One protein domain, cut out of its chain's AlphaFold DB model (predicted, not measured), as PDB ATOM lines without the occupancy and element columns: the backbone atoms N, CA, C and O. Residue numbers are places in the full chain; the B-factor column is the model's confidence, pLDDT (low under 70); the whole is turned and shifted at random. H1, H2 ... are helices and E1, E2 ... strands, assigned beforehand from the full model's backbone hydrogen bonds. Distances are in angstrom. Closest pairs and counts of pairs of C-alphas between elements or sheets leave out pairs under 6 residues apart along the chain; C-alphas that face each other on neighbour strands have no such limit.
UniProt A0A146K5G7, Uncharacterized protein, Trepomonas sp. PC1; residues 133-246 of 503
ATOM      1  N   SER A 133     191.212 200.780 156.725       85.88
ATOM      2  CA  SER A 133     191.756 201.233 155.439       85.88
ATOM      3  C   SER A 133     192.095 200.063 154.522       85.88
ATOM      4  O   SER A 133     192.153 200.237 153.310       85.88
ATOM      5  N   SER A 134     192.353 198.895 155.110       87.12
ATOM      6  CA  SER A 134     192.465 197.616 154.417       87.12
ATOM      7  C   SER A 134     192.025 196.494 155.352       87.12
ATOM      8  O   SER A 134     192.217 196.579 156.574       87.12
ATOM      9  N   LEU A 135     191.419 195.468 154.768       86.38
ATOM     10  CA  LEU A 135     191.038 194.236 155.436       86.38
ATOM     11  C   LEU A 135     191.219 193.097 154.434       86.38
ATOM     12  O   LEU A 135     190.461 192.983 153.475       86.38
ATOM     13  N   ASP A 136     192.243 192.293 154.675       88.50
ATOM     14  CA  ASP A 136     192.699 191.235 153.787       88.50
ATOM     15  C   ASP A 136     192.522 189.886 154.473       88.50
ATOM     16  O   ASP A 136     192.791 189.743 155.674       88.50
ATOM     17  N   VAL A 137     192.101 188.882 153.706       88.50
ATOM     18  CA  VAL A 137     192.038 187.497 154.179       88.50
ATOM     19  C   VAL A 137     192.953 186.629 153.337       88.50
ATOM     20  O   VAL A 137     192.796 186.538 152.120       88.50
ATOM     21  N   TYR A 138     193.880 185.959 154.007       87.25
ATOM     22  CA  TYR A 138     194.769 184.965 153.432       87.25
ATOM     23  C   TYR A 138     194.274 183.578 153.843       87.25
ATOM     24  O   TYR A 138     194.156 183.261 155.025       87.25
ATOM     25  N   LEU A 139     193.937 182.757 152.853       82.12
ATOM     26  CA  LEU A 139     193.434 181.401 153.051       82.12
ATOM     27  C   LEU A 139     194.547 180.410 152.739       82.12
ATOM     28  O   LEU A 139     194.896 180.213 151.574       82.12
ATOM     29  N   GLU A 140     195.088 179.785 153.774       77.00
ATOM     30  CA  GLU A 140     196.030 178.679 153.665       77.00
ATOM     31  C   GLU A 140     195.311 177.320 153.652       77.00
ATOM     32  O   GLU A 140     194.088 177.219 153.764       77.00
ATOM     33  N   ASP A 141     196.073 176.234 153.500       66.88
ATOM     34  CA  ASP A 141     195.529 174.871 153.418       66.88
ATOM     35  C   ASP A 141     194.821 174.401 154.706       66.88
ATOM     36  O   ASP A 141     194.066 173.419 154.708       66.88
ATOM     37  N   SER A 142     195.114 175.066 155.818       70.31
ATOM     38  CA  SER A 142     194.644 174.728 157.156       70.31
ATOM     39  C   SER A 142     194.405 175.941 158.046       70.31
ATOM     40  O   SER A 142     193.889 175.772 159.153       70.31
ATOM     41  N   GLU A 143     194.717 177.140 157.555       85.94
ATOM     42  CA  GLU A 143     194.631 178.373 158.321       85.94
ATOM     43  C   GLU A 143     193.883 179.458 157.543       85.94
ATOM     44  O   GLU A 143     193.988 179.570 156.325       85.94
ATOM     45  N   LEU A 144     193.098 180.255 158.261       87.56
ATOM     46  CA  LEU A 144     192.521 181.498 157.766       87.56
ATOM     47  C   LEU A 144     193.192 182.625 158.541       87.56
ATOM     48  O   LEU A 144     192.994 182.738 159.752       87.56
ATOM     49  N   GLU A 145     193.993 183.435 157.859       90.81
ATOM     50  CA  GLU A 145     194.632 184.617 158.425       90.81
ATOM     51  C   GLU A 145     193.887 185.875 157.976       90.81
ATOM     52  O   GLU A 145     193.668 186.103 156.790       90.81
ATOM     53  N   VAL A 146     193.511 186.718 158.933       91.12
ATOM     54  CA  VAL A 146     192.905 188.026 158.687       91.12
ATOM     55  C   VAL A 146     193.874 189.109 159.112       91.12
ATOM     56  O   VAL A 146     194.283 189.151 160.275       91.12
ATOM     57  N   THR A 147     194.192 190.009 158.185       92.44
ATOM     58  CA  THR A 147     195.001 191.202 158.442       92.44
ATOM     59  C   THR A 147     194.156 192.455 158.241       92.44
ATOM     60  O   THR A 147     193.555 192.636 157.188       92.44
ATOM     61  N   ALA A 148     194.115 193.347 159.234       91.88
ATOM     62  CA  ALA A 148     193.346 194.590 159.166       91.88
ATOM     63  C   ALA A 148     194.176 195.810 159.579       91.88
ATOM     64  O   ALA A 148     194.942 195.759 160.548       91.88
ATOM     65  N   VAL A 149     193.978 196.937 158.891       91.69
ATOM     66  CA  VAL A 149     194.610 198.224 159.222       91.69
ATOM     67  C   VAL A 149     193.543 199.226 159.688       91.69
ATOM     68  O   VAL A 149     192.717 199.653 158.880       91.69
ATOM     69  N   PRO A 150     193.529 199.627 160.975       90.75
ATOM     70  CA  PRO A 150     192.531 200.553 161.518       90.75
ATOM     71  C   PRO A 150     192.662 201.991 160.992       90.75
ATOM     72  O   PRO A 150     193.762 202.536 160.915       90.75
ATOM     73  N   THR A 151     191.537 202.674 160.766       79.62
ATOM     74  CA  THR A 151     191.499 204.110 160.395       79.62
ATOM     75  C   THR A 151     191.366 205.057 161.587       79.62
ATOM     76  O   THR A 151     191.429 206.274 161.421       79.62
ATOM     77  N   SER A 152     191.140 204.520 162.794       68.50
ATOM     78  CA  SER A 152     190.771 205.267 164.008       68.50
ATOM     79  C   SER A 152     189.389 205.942 164.002       68.50
ATOM     80  O   SER A 152     189.062 206.611 164.983       68.50
ATOM     81  N   GLN A 153     188.555 205.772 162.969       70.38
ATOM     82  CA  GLN A 153     187.245 206.441 162.907       70.38
ATOM     83  C   GLN A 153     186.191 205.806 163.825       70.38
ATOM     84  O   GLN A 153     185.371 206.521 164.394       70.38
ATOM     85  N   CYS A 154     186.243 204.486 164.031       71.25
ATOM     86  CA  CYS A 154     185.233 203.750 164.812       71.25
ATOM     87  C   CYS A 154     185.693 203.372 166.233       71.25
ATOM     88  O   CYS A 154     185.336 202.313 166.747       71.25
ATOM     89  N   LYS A 155     186.553 204.184 166.865       69.94
ATOM     90  CA  LYS A 155     187.126 203.866 168.192       69.94
ATOM     91  C   LYS A 155     186.088 203.782 169.307       69.94
ATOM     92  O   LYS A 155     186.295 203.053 170.260       69.94
ATOM     93  N   ILE A 156     184.980 204.505 169.197       65.50
ATOM     94  CA  ILE A 156     183.926 204.474 170.221       65.50
ATOM     95  C   ILE A 156     183.098 203.183 170.106       65.50
ATOM     96  O   ILE A 156     182.523 202.720 171.084       65.50
ATOM     97  N   GLN A 157     183.025 202.607 168.906       68.50
ATOM     98  CA  GLN A 157     182.275 201.392 168.618       68.50
ATOM     99  C   GLN A 157     183.093 200.141 168.946       68.50
ATOM    100  O   GLN A 157     182.562 199.208 169.527       68.50
ATOM    101  N   ILE A 158     184.384 200.119 168.608       80.44
ATOM    102  CA  ILE A 158     185.250 198.949 168.813       80.44
ATOM    103  C   ILE A 158     186.026 199.106 170.123       80.44
ATOM    104  O   ILE A 158     187.232 199.335 170.106       80.44
ATOM    105  N   ASP A 159     185.338 199.028 171.260       79.50
ATOM    106  CA  ASP A 159     185.942 199.192 172.589       79.50
ATOM    107  C   ASP A 159     185.642 198.009 173.522       79.50
ATOM    108  O   ASP A 159     184.724 197.216 173.303       79.50
ATOM    109  N   SER A 160     186.459 197.879 174.564       85.88
ATOM    110  CA  SER A 160     186.356 196.817 175.560       85.88
ATOM    111  C   SER A 160     185.337 197.159 176.648       85.88
ATOM    112  O   SER A 160     185.129 198.325 176.994       85.88
ATOM    113  N   GLN A 161     184.774 196.128 177.280       81.56
ATOM    114  CA  GLN A 161     183.850 196.296 178.407       81.56
ATOM    115  C   GLN A 161     184.475 197.070 179.580       81.56
ATOM    116  O   GLN A 161     183.776 197.777 180.305       81.56
ATOM    117  N   ALA A 162     185.793 196.952 179.770       80.31
ATOM    118  CA  ALA A 162     186.509 197.643 180.838       80.31
ATOM    119  C   ALA A 162     186.519 199.170 180.655       80.31
ATOM    120  O   ALA A 162     186.478 199.903 181.644       80.31
ATOM    121  N   ASN A 163     186.555 199.639 179.406       70.94
ATOM    122  CA  ASN A 163     186.584 201.062 179.070       70.94
ATOM    123  C   ASN A 163     185.177 201.639 178.876       70.94
ATOM    124  O   ASN A 163     184.929 202.792 179.231       70.94
ATOM    125  N   SER A 164     184.251 200.831 178.353       71.75
ATOM    126  CA  SER A 164     182.884 201.235 178.037       71.75
ATOM    127  C   SER A 164     181.875 200.173 178.510       71.75
ATOM    128  O   SER A 164     181.495 199.279 177.757       71.75
ATOM    129  N   PRO A 165     181.391 200.253 179.767       67.69
ATOM    130  CA  PRO A 165     180.559 199.205 180.375       67.69
ATOM    131  C   PRO A 165     179.199 198.989 179.703       67.69
ATOM    132  O   PRO A 165     178.573 197.950 179.901       67.69
ATOM    133  N   ILE A 166     178.724 199.992 178.962       57.72
ATOM    134  CA  ILE A 166     177.395 200.021 178.342       57.72
ATOM    135  C   ILE A 166     177.437 199.943 176.814       57.72
ATOM    136  O   ILE A 166     176.383 199.803 176.218       57.72
ATOM    137  N   ASN A 167     178.607 200.064 176.183       62.31
ATOM    138  CA  ASN A 167     178.777 199.973 174.730       62.31
ATOM    139  C   ASN A 167     180.126 199.320 174.444       62.31
ATOM    140  O   ASN A 167     181.141 200.015 174.385       62.31
ATOM    141  N   TYR A 168     180.144 198.000 174.334       75.44
ATOM    142  CA  TYR A 168     181.380 197.248 174.154       75.44
ATOM    143  C   TYR A 168     181.215 196.126 173.146       75.44
ATOM    144  O   TYR A 168     180.118 195.618 172.917       75.44
ATOM    145  N   VAL A 169     182.337 195.711 172.575       86.44
ATOM    146  CA  VAL A 169     182.408 194.533 171.721       86.44
ATOM    147  C   VAL A 169     182.217 193.284 172.574       86.44
ATOM    148  O   VAL A 169     183.015 193.007 173.471       86.44
ATOM    149  N   SER A 170     181.152 192.538 172.301       88.56
ATOM    150  CA  SER A 170     180.854 191.280 172.985       88.56
ATOM    151  C   SER A 170     181.382 190.064 172.245       88.56
ATOM    152  O   SER A 170     181.672 189.055 172.882       88.56
ATOM    153  N   ASP A 171     181.450 190.148 170.917       91.88
ATOM    154  CA  ASP A 171     181.943 189.073 170.070       91.88
ATOM    155  C   ASP A 171     182.555 189.631 168.781       91.88
ATOM    156  O   ASP A 171     182.136 190.674 168.273       91.88
ATOM    157  N   ILE A 172     183.546 188.929 168.247       92.12
ATOM    158  CA  ILE A 172     184.115 189.182 166.925       92.12
ATOM    159  C   ILE A 172     184.278 187.831 166.254       92.12
ATOM    160  O   ILE A 172     184.905 186.923 166.805       92.12
ATOM    161  N   TYR A 173     183.770 187.707 165.036       92.00
ATOM    162  CA  TYR A 173     183.966 186.506 164.247       92.00
ATOM    163  C   TYR A 173     184.158 186.825 162.772       92.00
ATOM    164  O   TYR A 173     183.662 187.822 162.249       92.00
ATOM    165  N   ILE A 174     184.877 185.939 162.096       91.44
ATOM    166  CA  ILE A 174     184.892 185.896 160.640       91.44
ATOM    167  C   ILE A 174     183.807 184.933 160.203       91.44
ATOM    168  O   ILE A 174     183.769 183.780 160.636       91.44
ATOM    169  N   GLN A 175     182.902 185.411 159.364       90.56
ATOM    170  CA  GLN A 175     181.965 184.557 158.666       90.56
ATOM    171  C   GLN A 175     182.552 184.227 157.304       90.56
ATOM    172  O   GLN A 175     182.765 185.125 156.501       90.56
ATOM    173  N   PHE A 176     182.810 182.948 157.054       88.81
ATOM    174  CA  PHE A 176     183.173 182.463 155.731       88.81
ATOM    175  C   PHE A 176     182.063 181.525 155.262       88.81
ATOM    176  O   PHE A 176     181.902 180.414 155.779       88.81
ATOM    177  N   ASN A 177     181.269 182.017 154.313       86.50
ATOM    178  CA  ASN A 177     180.007 181.451 153.860       86.50
ATOM    179  C   ASN A 177     179.037 181.229 155.033       86.50
ATOM    180  O   ASN A 177     178.654 182.167 155.736       86.50
ATOM    181  N   ALA A 178     178.639 179.977 155.270       82.69
ATOM    182  CA  ALA A 178     177.789 179.590 156.389       82.69
ATOM    183  C   ALA A 178     178.563 179.324 157.698       82.69
ATOM    184  O   ALA A 178     177.930 179.149 158.742       82.69
ATOM    185  N   GLN A 179     179.900 179.263 157.670       86.94
ATOM    186  CA  GLN A 179     180.719 178.933 158.842       86.94
ATOM    187  C   GLN A 179     181.155 180.188 159.602       86.94
ATOM    188  O   GLN A 179     181.424 181.233 159.007       86.94
ATOM    189  N   LYS A 180     181.246 180.071 160.931       89.69
ATOM    190  CA  LYS A 180     181.659 181.154 161.831       89.69
ATOM    191  C   LYS A 180     182.935 180.784 162.573       89.69
ATOM    192  O   LYS A 180     182.963 179.805 163.315       89.69
ATOM    193  N   TYR A 181     183.946 181.629 162.436       90.00
ATOM    194  CA  TYR A 181     185.232 181.518 163.107       90.00
ATOM    195  C   TYR A 181     185.306 182.597 164.180       90.00
ATOM    196  O   TYR A 181     185.593 183.760 163.900       90.00
ATOM    197  N   ILE A 182     184.963 182.212 165.405       91.12
ATOM    198  CA  ILE A 182     184.812 183.125 166.541       91.12
ATOM    199  C   ILE A 182     186.170 183.361 167.207       91.12
ATOM    200  O   ILE A 182     186.919 182.406 167.441       91.12
ATOM    201  N   LEU A 183     186.496 184.617 167.526       91.69
ATOM    202  CA  LEU A 183     187.702 184.942 168.285       91.69
ATOM    203  C   LEU A 183     187.603 184.408 169.714       91.69
ATOM    204  O   LEU A 183     186.606 184.592 170.409       91.69
ATOM    205  N   SER A 184     188.689 183.815 170.209       91.12
ATOM    206  CA  SER A 184     188.829 183.628 171.655       91.12
ATOM    207  C   SER A 184     188.864 184.985 172.367       91.12
ATOM    208  O   SER A 184     189.288 185.985 171.787       91.12
ATOM    209  N   THR A 185     188.511 185.026 173.655       89.94
ATOM    210  CA  THR A 185     188.535 186.267 174.452       89.94
ATOM    211  C   THR A 185     189.882 186.994 174.361       89.94
ATOM    212  O   THR A 185     189.916 188.200 174.170       89.94
ATOM    213  N   VAL A 186     190.999 186.256 174.394       91.06
ATOM    214  CA  VAL A 186     192.348 186.839 174.276       91.06
ATOM    215  C   VAL A 186     192.585 187.455 172.893       91.06
ATOM    216  O   VAL A 186     193.170 188.530 172.788       91.06
ATOM    217  N   GLN A 187     192.146 186.788 171.821       92.19
ATOM    218  CA  GLN A 187     192.259 187.326 170.461       92.19
ATOM    219  C   GLN A 187     191.370 188.555 170.273       92.19
ATOM    220  O   GLN A 187     191.813 189.520 169.657       92.19
ATOM    221  N   MET A 188     190.160 188.545 170.834       93.56
ATOM    222  CA  MET A 188     189.242 189.682 170.814       93.56
ATOM    223  C   MET A 188     189.828 190.889 171.556       93.56
ATOM    224  O   MET A 188     189.862 191.985 171.001       93.56
ATOM    225  N   ASP A 189     190.369 190.695 172.758       92.44
ATOM    226  CA  ASP A 189     191.013 191.771 173.517       92.44
ATOM    227  C   ASP A 189     192.209 192.354 172.750       92.44
ATOM    228  O   ASP A 189     192.375 193.571 172.673       92.44
ATOM    229  N   ASN A 190     193.028 191.500 172.128       93.69
ATOM    230  CA  ASN A 190     194.136 191.943 171.281       93.69
ATOM    231  C   ASN A 190     193.648 192.706 170.044       93.69
ATOM    232  O   ASN A 190     194.230 193.734 169.701       93.69
ATOM    233  N   PHE A 191     192.573 192.244 169.402       94.44
ATOM    234  CA  PHE A 191     191.944 192.923 168.270       94.44
ATOM    235  C   PHE A 191     191.521 194.342 168.665       94.44
ATOM    236  O   PHE A 191     191.919 195.311 168.018       94.44
ATOM    237  N   ILE A 192     190.768 194.470 169.759       93.12
ATOM    238  CA  ILE A 192     190.266 195.750 170.272       93.12
ATOM    239  C   ILE A 192     191.435 196.665 170.655       93.12
ATOM    240  O   ILE A 192     191.474 197.821 170.239       93.12
ATOM    241  N   ASN A 193     192.426 196.155 171.388       92.88
ATOM    242  CA  ASN A 193     193.596 196.935 171.798       92.88
ATOM    243  C   ASN A 193     194.393 197.451 170.596       92.88
ATOM    244  O   ASN A 193     194.760 198.629 170.554       92.88
ATOM    245  N   ASN A 194     194.641 196.600 169.601       94.31
ATOM    246  CA  ASN A 194     195.343 197.000 168.386       94.31
ATOM    247  C   ASN A 194     194.525 198.036 167.604       94.31
ATOM    248  O   ASN A 194     195.084 199.043 167.165       94.31
ATOM    249  N   TYR A 195     193.201 197.870 167.526       91.69
ATOM    250  CA  TYR A 195     192.311 198.855 166.912       91.69
ATOM    251  C   TYR A 195     192.385 200.224 167.609       91.69
ATOM    252  O   TYR A 195     192.597 201.255 166.959       91.69
ATOM    253  N   GLN A 196     192.287 200.249 168.940       87.50
ATOM    254  CA  GLN A 196     192.364 201.475 169.746       87.50
ATOM    255  C   GLN A 196     193.699 202.208 169.579       87.50
ATOM    256  O   GLN A 196     193.741 203.444 169.520       87.50
ATOM    257  N   ASN A 197     194.785 201.452 169.436       89.75
ATOM    258  CA  ASN A 197     196.133 201.986 169.270       89.75
ATOM    259  C   ASN A 197     196.513 202.275 167.807       89.75
ATOM    260  O   ASN A 197     197.606 202.785 167.564       89.75
ATOM    261  N   GLY A 198     195.636 201.987 166.837       87.75
ATOM    262  CA  GLY A 198     195.930 202.157 165.409       87.75
ATOM    263  C   GLY A 198     197.039 201.228 164.905       87.75
ATOM    264  O   GLY A 198     197.809 201.604 164.024       87.75
ATOM    265  N   GLN A 199     197.165 200.045 165.505       93.06
ATOM    266  CA  GLN A 199     198.142 199.023 165.143       93.06
ATOM    267  C   GLN A 199     197.521 198.008 164.182       93.06
ATOM    268  O   GLN A 199     196.313 197.777 164.209       93.06
ATOM    269  N   VAL A 200     198.359 197.391 163.345       93.38
ATOM    270  CA  VAL A 200     197.927 196.310 162.449       93.38
ATOM    271  C   VAL A 200     197.370 195.161 163.283       93.38
ATOM    272  O   VAL A 200     197.970 194.743 164.276       93.38
ATOM    273  N   ILE A 201     196.207 194.670 162.881       94.12
ATOM    274  CA  ILE A 201     195.521 193.553 163.511       94.12
ATOM    275  C   ILE A 201     195.804 192.311 162.677       94.12
ATOM    276  O   ILE A 201     195.619 192.346 161.466       94.12
ATOM    277  N   GLN A 202     196.231 191.233 163.329       92.94
ATOM    278  CA  GLN A 202     196.428 189.929 162.705       92.94
ATOM    279  C   GLN A 202     195.751 188.856 163.548       92.94
ATOM    280  O   GLN A 202     195.968 188.783 164.763       92.94
ATOM    281  N   VAL A 203     194.922 188.037 162.910       90.62
ATOM    282  CA  VAL A 203     194.219 186.921 163.541       90.62
ATOM    283  C   VAL A 203     194.366 185.689 162.670       90.62
ATOM    284  O   VAL A 203     194.093 185.756 161.482       90.62
ATOM    285  N   VAL A 204     194.718 184.558 163.280       88.56
ATOM    286  CA  VAL A 204     194.785 183.259 162.609       88.56
ATOM    287  C   VAL A 204     193.758 182.301 163.210       88.56
ATOM    288  O   VAL A 204     193.649 182.180 164.438       88.56
ATOM    289  N   PHE A 205     193.024 181.605 162.347       85.88
ATOM    290  CA  PHE A 205     192.097 180.530 162.689       85.88
ATOM    291  C   PHE A 205     192.581 179.215 162.088       85.88
ATOM    292  O   PHE A 205     192.969 179.188 160.930       85.88
ATOM    293  N   THR A 206     192.508 178.119 162.846       80.81
ATOM    294  CA  THR A 206     193.124 176.830 162.473       80.81
ATOM    295  C   THR A 206     192.126 175.664 162.367       80.81
ATOM    296  O   THR A 206     192.524 174.496 162.361       80.81
ATOM    297  N   ASP A 207     190.812 175.933 162.285       79.88
ATOM    298  CA  ASP A 207     189.797 174.880 162.085       79.88
ATOM    299  C   ASP A 207     189.774 174.402 160.624       79.88
ATOM    300  O   ASP A 207     188.933 174.793 159.808       79.88
ATOM    301  N   LYS A 208     190.726 173.517 160.314       76.69
ATOM    302  CA  LYS A 208     190.933 172.944 158.981       76.69
ATOM    303  C   LYS A 208     189.674 172.300 158.399       76.69
ATOM    304  O   LYS A 208     189.431 172.419 157.204       76.69
ATOM    305  N   ALA A 209     188.877 171.595 159.204       77.31
ATOM    306  CA  ALA A 209     187.733 170.846 158.684       77.31
ATOM    307  C   ALA A 209     186.614 171.784 158.214       77.31
ATOM    308  O   ALA A 209     186.079 171.596 157.120       77.31
ATOM    309  N   GLN A 210     186.293 172.807 159.012       81.44
ATOM    310  CA  GLN A 210     185.320 173.825 158.611       81.44
ATOM    311  C   GLN A 210     185.846 174.653 157.436       81.44
ATOM    312  O   GLN A 210     185.104 174.905 156.492       81.44
ATOM    313  N   LEU A 211     187.136 175.012 157.455       82.50
ATOM    314  CA  LEU A 211     187.765 175.805 156.396       82.50
ATOM    315  C   LEU A 211     187.708 175.110 155.039       82.50
ATOM    316  O   LEU A 211     187.291 175.717 154.057       82.50
ATOM    317  N   LEU A 212     188.054 173.823 154.988       79.88
ATOM    318  CA  LEU A 212     187.971 173.031 153.761       79.88
ATOM    319  C   LEU A 212     186.536 172.932 153.237       79.88
ATOM    320  O   LEU A 212     186.321 172.986 152.026       79.88
ATOM    321  N   GLN A 213     185.554 172.816 154.133       78.75
ATOM    322  CA  GLN A 213     184.149 172.800 153.742       78.75
ATOM    323  C   GLN A 213     183.732 174.142 153.125       78.75
ATOM    324  O   GLN A 213     183.144 174.133 152.046       78.75
ATOM    325  N   SER A 214     184.085 175.273 153.740       81.75
ATOM    326  CA  SER A 214     183.790 176.605 153.195       81.75
ATOM    327  C   SER A 214     184.522 176.875 151.877       81.75
ATOM    328  O   SER A 214     183.921 177.349 150.918       81.75
ATOM    329  N   LEU A 215     185.800 176.501 151.772       79.88
ATOM    330  CA  LEU A 215     186.581 176.610 150.532       79.88
ATOM    331  C   LEU A 215     185.973 175.794 149.386       79.88
ATOM    332  O   LEU A 215     186.086 176.177 148.222       79.88
ATOM    333  N   SER A 216     185.316 174.676 149.704       74.69
ATOM    334  CA  SER A 216     184.627 173.855 148.708       74.69
ATOM    335  C   SER A 216     183.345 174.494 148.170       74.69
ATOM    336  O   SER A 216     182.800 173.994 147.184       74.69
ATOM    337  N   GLU A 217     182.857 175.599 148.734       79.00
ATOM    338  CA  GLU A 217     181.685 176.297 148.208       79.00
ATOM    339  C   GLU A 217     182.014 177.102 146.941       79.00
ATOM    340  O   GLU A 217     183.152 177.503 146.685       79.00
ATOM    341  N   ILE A 218     180.994 177.294 146.107       75.06
ATOM    342  CA  ILE A 218     181.123 177.866 144.761       75.06
ATOM    343  C   ILE A 218     181.493 179.349 144.817       75.06
ATOM    344  O   ILE A 218     182.389 179.788 144.101       75.06
ATOM    345  N   LYS A 219     180.817 180.109 145.681       74.69
ATOM    346  CA  LYS A 219     181.010 181.546 145.831       74.69
ATOM    347  C   LYS A 219     181.489 181.826 147.258       74.69
ATOM    348  O   LYS A 219     180.685 181.712 148.177       74.69
ATOM    349  N   PRO A 220     182.782 182.120 147.452       73.44
ATOM    350  CA  PRO A 220     183.323 182.439 148.760       73.44
ATOM    351  C   PRO A 220     182.831 183.829 149.178       73.44
ATOM    352  O   PRO A 220     183.174 184.827 148.553       73.44
ATOM    353  N   GLU A 221     182.036 183.900 150.233       84.12
ATOM    354  CA  GLU A 221     181.618 185.153 150.856       84.12
ATOM    355  C   GLU A 221     182.289 185.236 152.222       84.12
ATOM    356  O   GLU A 221     182.055 184.392 153.089       84.12
ATOM    357  N   ILE A 222     183.176 186.217 152.404       87.75
ATOM    358  CA  ILE A 222     183.889 186.407 153.667       87.75
ATOM    359  C   ILE A 222     183.526 187.760 154.244       87.75
ATOM    360  O   ILE A 222     183.628 188.783 153.572       87.75
ATOM    361  N   GLN A 223     183.107 187.756 155.503       90.50
ATOM    362  CA  GLN A 223     182.733 188.954 156.231       90.50
ATOM    363  C   GLN A 223     183.405 188.976 157.595       90.50
ATOM    364  O   GLN A 223     183.429 187.969 158.307       90.50
ATOM    365  N   LEU A 224     183.893 190.144 157.996       90.88
ATOM    366  CA  LEU A 224     184.187 190.414 159.399       90.88
ATOM    367  C   LEU A 224     182.902 190.886 160.072       90.88
ATOM    368  O   LEU A 224     182.288 191.857 159.630       90.88
ATOM    369  N   VAL A 225     182.520 190.216 161.157       90.69
ATOM    370  CA  VAL A 225     181.370 190.598 161.971       90.69
ATOM    371  C   VAL A 225     181.834 190.958 163.374       90.69
ATOM    372  O   VAL A 225     182.473 190.159 164.058       90.69
ATOM    373  N   ILE A 226     181.498 192.171 163.807       88.19
ATOM    374  CA  ILE A 226     181.723 192.650 165.170       88.19
ATOM    375  C   ILE A 226     180.368 192.832 165.835       88.19
ATOM    376  O   ILE A 226     179.566 193.672 165.422       88.19
ATOM    377  N   THR A 227     180.130 192.061 166.884       87.06
ATOM    378  CA  THR A 227     178.931 192.160 167.704       87.06
ATOM    379  C   THR A 227     179.190 193.106 168.866       87.06
ATOM    380  O   THR A 227     180.106 192.910 169.669       87.06
ATOM    381  N   LEU A 228     178.366 194.140 168.959       74.50
ATOM    382  CA  LEU A 228     178.393 195.164 169.989       74.50
ATOM    383  C   LEU A 228     177.198 194.990 170.918       74.50
ATOM    384  O   LEU A 228     176.071 194.830 170.451       74.50
ATOM    385  N   LEU A 229     177.430 195.096 172.222       67.06
ATOM    386  CA  LEU A 229     176.370 195.232 173.213       67.06
ATOM    387  C   LEU A 229     176.236 196.693 173.620       67.06
ATOM    388  O   LEU A 229     177.144 197.249 174.238       67.06
ATOM    389  N   GLN A 230     175.088 197.284 173.295       59.69
ATOM    390  CA  GLN A 230     174.672 198.622 173.709       59.69
ATOM    391  C   GLN A 230     173.537 198.504 174.729       59.69
ATOM    392  O   GLN A 230     172.380 198.263 174.388       59.69
ATOM    393  N   GLY A 231     173.879 198.579 176.015       62.84
ATOM    394  CA  GLY A 231     172.962 198.287 177.114       62.84
ATOM    395  C   GLY A 231     172.495 196.827 177.091       62.84
ATOM    396  O   GLY A 231     173.184 195.949 177.606       62.84
ATOM    397  N   GLN A 232     171.313 196.576 176.520       57.22
ATOM    398  CA  GLN A 232     170.754 195.228 176.302       57.22
ATOM    399  C   GLN A 232     170.587 194.870 174.817       57.22
ATOM    400  O   GLN A 232     170.134 193.770 174.507       57.22
ATOM    401  N   LEU A 233     170.907 195.792 173.907       49.09
ATOM    402  CA  LEU A 233     170.773 195.595 172.470       49.09
ATOM    403  C   LEU A 233     172.055 194.998 171.901       49.09
ATOM    404  O   LEU A 233     173.152 195.479 172.179       49.09
ATOM    405  N   GLU A 234     171.894 193.960 171.089       63.19
ATOM    406  CA  GLU A 234     172.968 193.366 170.304       63.19
ATOM    407  C   GLU A 234     172.939 193.961 168.894       63.19
ATOM    408  O   GLU A 234     171.934 193.856 168.190       63.19
ATOM    409  N   ILE A 235     174.033 194.597 168.486       67.50
ATOM    410  CA  ILE A 235     174.190 195.222 167.172       67.50
ATOM    411  C   ILE A 235     175.337 194.532 166.450       67.50
ATOM    412  O   ILE A 235     176.441 194.445 166.980       67.50
ATOM    413  N   GLN A 236     175.101 194.083 165.220       76.25
ATOM    414  CA  GLN A 236     176.137 193.468 164.395       76.25
ATOM    415  C   GLN A 236     176.627 194.453 163.339       76.25
ATOM    416  O   GLN A 236     175.875 194.891 162.465       76.25
ATOM    417  N   LEU A 237     177.910 194.782 163.418       77.50
ATOM    418  CA  LEU A 237     178.634 195.489 162.378       77.50
ATOM    419  C   LEU A 237     179.218 194.458 161.417       77.50
ATOM    420  O   LEU A 237     179.904 193.542 161.857       77.50
ATOM    421  N   GLN A 238     178.933 194.594 160.126       82.88
ATOM    422  CA  GLN A 238     179.378 193.656 159.095       82.88
ATOM    423  C   GLN A 238     180.250 194.401 158.086       82.88
ATOM    424  O   GLN A 238     179.905 195.511 157.677       82.88
ATOM    425  N   TYR A 239     181.372 193.795 157.708       84.88
ATOM    426  CA  TYR A 239     182.265 194.273 156.657       84.88
ATOM    427  C   TYR A 239     182.459 193.159 155.632       84.88
ATOM    428  O   TYR A 239     182.996 192.108 155.986       84.88
ATOM    429  N   ASP A 240     182.062 193.398 154.383       84.38
ATOM    430  CA  ASP A 240     182.317 192.489 153.263       84.38
ATOM    431  C   ASP A 240     183.792 192.556 152.852       84.38
ATOM    432  O   ASP A 240     184.312 193.620 152.525       84.38
ATOM    433  N   ILE A 241     184.488 191.420 152.899       85.12
ATOM    434  CA  ILE A 241     185.909 191.342 152.560       85.12
ATOM    435  C   ILE A 241     186.046 190.953 151.093       85.12
ATOM    436  O   ILE A 241     185.884 189.792 150.723       85.12
ATOM    437  N   GLU A 242     186.363 191.937 150.255       75.69
ATOM    438  CA  GLU A 242     186.549 191.729 148.815       75.69
ATOM    439  C   GLU A 242     187.924 191.121 148.484       75.69
ATOM    440  O   GLU A 242     188.065 190.344 147.538       75.69
ATOM    441  N   GLN A 243     188.956 191.460 149.267       77.12
ATOM    442  CA  GLN A 243     190.332 191.022 149.025       77.12
ATOM    443  C   GLN A 243     190.616 189.687 149.721       77.12
ATOM    444  O   GLN A 243     191.072 189.622 150.863       77.12
ATOM    445  N   ILE A 244     190.339 188.602 148.994       81.50
ATOM    446  CA  ILE A 244     190.608 187.227 149.423       81.50
ATOM    447  C   ILE A 244     191.783 186.670 148.620       81.50
ATOM    448  O   ILE A 244     191.714 186.526 147.397       81.50
ATOM    449  N   VAL A 245     192.858 186.317 149.315       82.62
ATOM    450  CA  VAL A 245     194.069 185.741 148.732       82.62
ATOM    451  C   VAL A 245     194.128 184.260 149.079       82.62
ATOM    452  O   VAL A 245     194.206 183.881 150.245       82.62
ATOM    453  N   TYR A 246     194.121 183.407 148.059       81.75
ATOM    454  CA  TYR A 246     194.276 181.964 148.230       81.75
ATOM    455  C   TYR A 246     195.751 181.595 148.179       81.75
ATOM    456  O   TYR A 246     196.456 181.948 147.230       81.75
TER     457      TYR A 246
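Overview. This is residues 133 to 246 of the 503 residues of an uncharacterized protein of Trepomonas sp. PC1 (UniProt A0A146K5G7). Two four-stranded sheets lie partly face to face as a sandwich with their strands crossed, and helix H1 packs between E5 of the one and E3 of the other. The short helix H2 sits at one end by E4, and E7 runs on into E8, taking the chain from one sheet to the other. The printed part has 114 residues with two named helices and eight named strands, which follow along the chain as E1, E2, E3, E4, H1, E5, H2, E6, E7, E8; the sheet of order E5, E2, E1, E8 is mixed and the sheet of order E4, E3, E6, E7 is antiparallel. The class is mixed, helices and strands; the whole is compact, with a radius of gyration of the C-alphas of 14.1 A and spans of 40 by 28 by 22 A.

Along the chain. E1, residues 133 to 139, begins at C-alpha 133 (191.756, 201.233, 155.439) and is 20.0 A long. E2 is residues 144 to 150, 19.4 A. E3, residues 167 to 176, is 26.2 A, and E4 is residues 179 to 182. H1, residues 185 to 197, is 18.2 A and begins at C-alpha 185 (188.535, 186.267, 174.452). E5 is residues 201 to 205 and H2 residues 208 to 215. E6, residues 222 to 230, is 25.2 A; E7, residues 233 to 240, is 22.6 A. E8, residues 243 to 246, ends at C-alpha 246 (194.276, 181.964, 148.230).

Arrangement. E1 and E2 form a hairpin, with N 136 and O 147 2.9 A apart. E5 is antiparallel to E2, N 146 to O 203 being 2.8 A, and E8 is parallel to E1, N 245 to O 137 being 2.8 A. In the other sheet, strongly twisted, E3 and E4 form a hairpin, N 181 to O 174 being 2.8 A. E6 is antiparallel to E3, N 225 to O 173 being 2.9 A, and forms a hairpin with E7, N 235 to O 228 being 2.8 A. The facing parts of this sandwich, two sheets face to face, are 10.3 A centre to centre, their strands at 58 degrees. H1 is on one face of the first sheet, making two layers with it, at a height over the sheet of 5.1 A; the closest C-alphas of H1 and E5 are those of Asn 194 and Ile 201, 6.0 A. H1 is also on the second sheet, over E3 and across the strands, at 71 degrees to E3 on the local plane. H2 is on the second sheet and only grazes the first; the closest C-alphas of H2 and E4 are those of Ser 214 and Gln 179, 6.8 A. H1 and H2 are apart. In both helices every O i to N i+4 pair is within hydrogen-bond range.

Size, cuts and confidence. The two C-alphas farthest apart, those of Asn 163 and Ile 218, are 41.8 A apart. The printed part has no cut. The link from E2 to E3, residues 151 to 166, is long. The mean pLDDT of the printed part is 82.4; 15 residues are under 70, among them 229 to 235.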